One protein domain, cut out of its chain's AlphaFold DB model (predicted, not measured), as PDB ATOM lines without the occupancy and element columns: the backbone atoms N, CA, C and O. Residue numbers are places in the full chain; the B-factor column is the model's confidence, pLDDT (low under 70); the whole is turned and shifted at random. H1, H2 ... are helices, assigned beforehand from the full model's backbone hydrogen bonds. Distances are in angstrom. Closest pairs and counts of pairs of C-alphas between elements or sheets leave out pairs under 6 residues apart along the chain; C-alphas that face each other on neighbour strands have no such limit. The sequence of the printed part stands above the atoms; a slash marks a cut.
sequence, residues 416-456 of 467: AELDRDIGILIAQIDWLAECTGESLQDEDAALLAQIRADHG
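This is residues 416 to 456 of the 467 residues of an uncharacterized protein of Xanthobacter autotrophicus (strain ATCC BAA-1158 / Py2) (UniProt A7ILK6). The model shows a helical hairpin: a long helix H1, then a bend in the chain, then a shorter helix H2 that folds back along it. The two make a narrow V that is open at the bend, where residues 431 to 439 and 441 to 447 stand free, and the helices come together toward the other end, where H2 ends. The printed part has 41 residues with two named helices, H1 then H2, and no named strand, and its class is all helix. It is only just compact, close to loose, with a radius of gyration of the C-alphas of 10.7 A, and its flat outline spans 32 by 19 by 10 A.

H1 is residues 416 to 436, 30.6 A from first to last C-alpha, and begins with C-alpha 416 at (136.564, 132.382, 99.111). Its last C-alpha, of Thr 436, is at (127.365, 161.258, 94.985). H2 is residues 442 to 455, 20.2 A long from first to last C-alpha, and ends with C-alpha 455 at (132.094, 136.603, 91.188).

H1 and H2 touch, and H1 does so with residues 419 to 426 alone. Their closest C-alphas are those of Asp 419 and His 455, 6.2 A apart. They run opposite ways at a shallow tilt of 30 degrees, a helical hairpin, with their centres 12.0 A apart. In H1 and H2 every O i to N i+4 pair is within hydrogen-bond range.

The two C-alphas farthest apart are those of Ala 416 and Gly 437, at 31.7 A. The printed part has no cut, and the link from H1 to H2, 5 residues, is tight. The mean pLDDT of the printed part is 80.1, and residue 456 is under 70.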
ATOM      1  N   ALA A 416     137.538 131.738  98.236       72.19
ATOM      2  CA  ALA A 416     136.564 132.382  99.111       72.19
ATOM      3  C   ALA A 416     137.031 133.703  99.761       72.19
ATOM      4  O   ALA A 416     136.192 134.534 100.097       72.19
ATOM      5  N   GLU A 417     138.330 133.903  99.987       71.69
ATOM      6  CA  GLU A 417     138.867 135.176 100.495       71.69
ATOM      7  C   GLU A 417     138.964 136.213  99.378       71.69
ATOM      8  O   GLU A 417     138.625 137.371  99.596       71.69
ATOM      9  N   LEU A 418     139.343 135.782  98.172       78.00
ATOM     10  CA  LEU A 418     139.372 136.655  97.001       78.00
ATOM     11  C   LEU A 418     137.959 137.124  96.620       78.00
ATOM     12  O   LEU A 418     137.746 138.317  96.425       78.00
ATOM     13  N   ASP A 419     136.982 136.214  96.606       78.38
ATOM     14  CA  ASP A 419     135.577 136.564  96.354       78.38
ATOM     15  C   ASP A 419     135.009 137.503  97.433       78.38
ATOM     16  O   ASP A 419     134.198 138.379  97.133       78.38
ATOM     17  N   ARG A 420     135.448 137.367  98.694       80.31
ATOM     18  CA  ARG A 420     135.036 138.273  99.778       80.31
ATOM     19  C   ARG A 420     135.571 139.687  99.558       80.31
ATOM     20  O   ARG A 420     134.804 140.638  99.677       80.31
ATOM     21  N   ASP A 421     136.857 139.820  99.245       77.44
ATOM     22  CA  ASP A 421     137.500 141.120  99.030       77.44
ATOM     23  C   ASP A 421     136.895 141.839  97.809       77.44
ATOM     24  O   ASP A 421     136.616 143.038  97.866       77.44
ATOM     25  N   ILE A 422     136.604 141.095  96.734       82.31
ATOM     26  CA  ILE A 422     135.904 141.614  95.549       82.31
ATOM     27  C   ILE A 422     134.484 142.075  95.912       82.31
ATOM     28  O   ILE A 422     134.069 143.158  95.501       82.31
ATOM     29  N   GLY A 423     133.759 141.312  96.735       82.88
ATOM     30  CA  GLY A 423     132.437 141.704  97.228       82.88
ATOM     31  C   GLY A 423     132.447 143.009  98.036       82.88
ATOM     32  O   GLY A 423     131.559 143.842  97.859       82.88
ATOM     33  N   ILE A 424     133.465 143.224  98.878       76.44
ATOM     34  CA  ILE A 424     133.627 144.465  99.657       76.44
ATOM     35  C   ILE A 424     133.870 145.665  98.734       76.44
ATOM     36  O   ILE A 424     133.259 146.716  98.920       76.44
ATOM     37  N   LEU A 425     134.721 145.504  97.719       78.56
ATOM     38  CA  LEU A 425     135.004 146.550  96.731       78.56
ATOM     39  C   LEU A 425     133.758 146.949  95.935       78.56
ATOM     40  O   LEU A 425     133.499 148.139  95.769       78.56
ATOM     41  N   ILE A 426     132.952 145.977  95.497       85.75
ATOM     42  CA  ILE A 426     131.684 146.251  94.802       85.75
ATOM     43  C   ILE A 426     130.742 147.055  95.707       85.75
ATOM     44  O   ILE A 426     130.201 148.067  95.270       85.75
ATOM     45  N   ALA A 427     130.593 146.654  96.975       80.06
ATOM     46  CA  ALA A 427     129.730 147.349  97.928       80.06
ATOM     47  C   ALA A 427     130.185 148.796  98.201       80.06
ATOM     48  O   ALA A 427     129.353 149.686  98.363       80.06
ATOM     49  N   GLN A 428     131.495 149.054  98.218       78.75
ATOM     50  CA  GLN A 428     132.042 150.407  98.364       78.75
ATOM     51  C   GLN A 428     131.774 151.284  97.136       78.75
ATOM     52  O   GLN A 428     131.455 152.461  97.295       78.75
ATOM     53  N   ILE A 429     131.887 150.722  95.930       79.81
ATOM     54  CA  ILE A 429     131.580 151.433  94.679       79.81
ATOM     55  C   ILE A 429     130.089 151.789  94.622       79.81
ATOM     56  O   ILE A 429     129.751 152.923  94.287       79.81
ATOM     57  N   ASP A 430     129.209 150.861  95.009       82.94
ATOM     58  CA  ASP A 430     127.763 151.108  95.081       82.94
ATOM     59  C   ASP A 430     127.412 152.205  96.084       82.94
ATOM     60  O   ASP A 430     126.666 153.129  95.764       82.94
ATOM     61  N   TRP A 431     128.001 152.143  97.279       85.19
ATOM     62  CA  TRP A 431     127.796 153.155  98.308       85.19
ATOM     63  C   TRP A 431     128.271 154.545  97.859       85.19
ATOM     64  O   TRP A 431     127.594 155.542  98.112       85.19
ATOM     65  N   LEU A 432     129.408 154.628  97.161       73.19
ATOM     66  CA  LEU A 432     129.912 155.891  96.618       73.19
ATOM     67  C   LEU A 432     128.984 156.463  95.543       73.19
ATOM     68  O   LEU A 432     128.679 157.651  95.605       73.19
ATOM     69  N   ALA A 433     128.502 155.637  94.611       80.38
ATOM     70  CA  ALA A 433     127.561 156.070  93.577       80.38
ATOM     71  C   ALA A 433     126.230 156.565  94.178       80.38
ATOM     72  O   ALA A 433     125.663 157.557  93.719       80.38
ATOM     73  N   GLU A 434     125.752 155.919  95.248       83.56
ATOM     74  CA  GLU A 434     124.564 156.360  95.987       83.56
ATOM     75  C   GLU A 434     124.794 157.696  96.714       83.56
ATOM     76  O   GLU A 434     123.924 158.568  96.696       83.56
ATOM     77  N   CYS A 435     125.973 157.898  97.310       75.62
ATOM     78  CA  CYS A 435     126.303 159.130  98.030       75.62
ATOM     79  C   CYS A 435     126.509 160.342  97.109       75.62
ATOM     80  O   CYS A 435     126.193 161.464  97.509       75.62
ATOM     81  N   THR A 436     127.065 160.151  95.910       81.56
ATOM     82  CA  THR A 436     127.365 161.258  94.985       81.56
ATOM     83  C   THR A 436     126.199 161.598  94.061       81.56
ATOM     84  O   THR A 436     126.152 162.706  93.530       81.56
ATOM     85  N   GLY A 437     125.250 160.674  93.860       81.19
ATOM     86  CA  GLY A 437     124.173 160.832  92.878       81.19
ATOM     87  C   GLY A 437     124.670 160.844  91.427       81.19
ATOM     88  O   GLY A 437     123.895 161.134  90.513       81.19
ATOM     89  N   GLU A 438     125.950 160.539  91.207       75.06
ATOM     90  CA  GLU A 438     126.552 160.441  89.885       75.06
ATOM     91  C   GLU A 438     126.370 159.021  89.347       75.06
ATOM     92  O   GLU A 438     126.721 158.032  89.994       75.06
ATOM     93  N   SER A 439     125.824 158.910  88.135       80.00
ATOM     94  CA  SER A 439     125.842 157.638  87.416       80.00
ATOM     95  C   SER A 439     127.278 157.316  87.021       80.00
ATOM     96  O   SER A 439     127.971 158.172  86.467       80.00
ATOM     97  N   LEU A 440     127.698 156.065  87.233       80.81
ATOM     98  CA  LEU A 440     128.905 155.536  86.598       80.81
ATOM     99  C   LEU A 440     128.808 155.753  85.080       80.81
ATOM    100  O   LEU A 440     127.721 155.637  84.504       80.81
ATOM    101  N   GLN A 441     129.938 156.076  84.450       85.31
ATOM    102  CA  GLN A 441     130.033 156.140  82.993       85.31
ATOM    103  C   GLN A 441     129.731 154.752  82.402       85.31
ATOM    104  O   GLN A 441     129.974 153.732  83.051       85.31
ATOM    105  N   ASP A 442     129.217 154.700  81.170       80.94
ATOM    106  CA  ASP A 442     128.728 153.456  80.551       80.94
ATOM    107  C   ASP A 442     129.779 152.325  80.530       80.94
ATOM    108  O   ASP A 442     129.442 151.151  80.699       80.94
ATOM    109  N   GLU A 443     131.062 152.668  80.373       71.56
ATOM    110  CA  GLU A 443     132.174 151.705  80.367       71.56
ATOM    111  C   GLU A 443     132.461 151.126  81.765       71.56
ATOM    112  O   GLU A 443     132.640 149.914  81.909       71.56
ATOM    113  N   ASP A 444     132.414 151.961  82.807       81.06
ATOM    114  CA  ASP A 444     132.616 151.545  84.200       81.06
ATOM    115  C   ASP A 444     131.434 150.713  84.707       81.06
ATOM    116  O   ASP A 444     131.611 149.712  85.407       81.06
ATOM    117  N   ALA A 445     130.215 151.075  84.296       81.81
ATOM    118  CA  ALA A 445     129.010 150.311  84.585       81.81
ATOM    119  C   ALA A 445     129.053 148.914  83.939       81.81
ATOM    120  O   ALA A 445     128.684 147.924  84.577       81.81
ATOM    121  N   ALA A 446     129.543 148.812  82.697       83.50
ATOM    122  CA  ALA A 446     129.705 147.538  81.996       83.50
ATOM    123  C   ALA A 446     130.782 146.652  82.643       83.50
ATOM    124  O   ALA A 446     130.564 145.451  82.827       83.50
ATOM    125  N   LEU A 447     131.915 147.236  83.044       81.94
ATOM    126  CA  LEU A 447     132.978 146.520  83.748       81.94
ATOM    127  C   LEU A 447     132.507 146.015  85.119       81.94
ATOM    128  O   LEU A 447     132.713 144.849  85.454       81.94
ATOM    129  N   LEU A 448     131.809 146.853  85.891       83.81
ATOM    130  CA  LEU A 448     131.263 146.466  87.192       83.81
ATOM    131  C   LEU A 448     130.197 145.366  87.058       83.81
ATOM    132  O   LEU A 448     130.153 144.441  87.873       83.81
ATOM    133  N   ALA A 449     129.370 145.412  86.009       85.75
ATOM    134  CA  ALA A 449     128.409 144.356  85.699       85.75
ATOM    135  C   ALA A 449     129.095 143.021  85.360       85.75
ATOM    136  O   ALA A 449     128.639 141.971  85.819       85.75
ATOM    137  N   GLN A 450     130.205 143.055  84.617       85.19
ATOM    138  CA  GLN A 450     131.000 141.865  84.304       85.19
ATOM    139  C   GLN A 450     131.630 141.260  85.567       85.19
ATOM    140  O   GLN A 450     131.488 140.064  85.810       85.19
ATOM    141  N   ILE A 451     132.227 142.088  86.432       80.94
ATOM    142  CA  ILE A 451     132.817 141.634  87.704       80.94
ATOM    143  C   ILE A 451     131.743 140.995  88.605       80.94
ATOM    144  O   ILE A 451     131.971 139.945  89.207       80.94
ATOM    145  N   ARG A 452     130.534 141.569  88.662       86.06
ATOM    146  CA  ARG A 452     129.399 140.975  89.395       86.06
ATOM    147  C   ARG A 452     128.971 139.619  88.835       86.06
ATOM    148  O   ARG A 452     128.593 138.738  89.611       86.06
ATOM    149  N   ALA A 453     128.996 139.461  87.512       84.50
ATOM    150  CA  ALA A 453     128.639 138.212  86.850       84.50
ATOM    151  C   ALA A 453     129.664 137.105  87.130       84.50
ATOM    152  O   ALA A 453     129.272 135.965  87.381       84.50
ATOM    153  N   ASP A 454     130.949 137.456  87.153       80.25
ATOM    154  CA  ASP A 454     132.045 136.501  87.326       80.25
ATOM    155  C   ASP A 454     132.212 136.037  88.783       80.25
ATOM    156  O   ASP A 454     132.602 134.893  89.018       80.25
ATOM    157  N   HIS A 455     131.855 136.878  89.762       80.25
ATOM    158  CA  HIS A 455     132.094 136.603  91.188       80.25
ATOM    159  C   HIS A 455     130.843 136.271  92.014       80.25
ATOM    160  O   HIS A 455     130.955 135.926  93.187       80.25
ATOM    161  N   GLY A 456     129.653 136.298  91.400       68.25
ATOM    162  CA  GLY A 456     128.392 135.895  92.022       68.25
ATOM    163  C   GLY A 456     127.933 136.848  93.130       68.25
ATOM    164  O   GLY A 456     128.570 136.997  94.166       68.25
TER     165      GLY A 456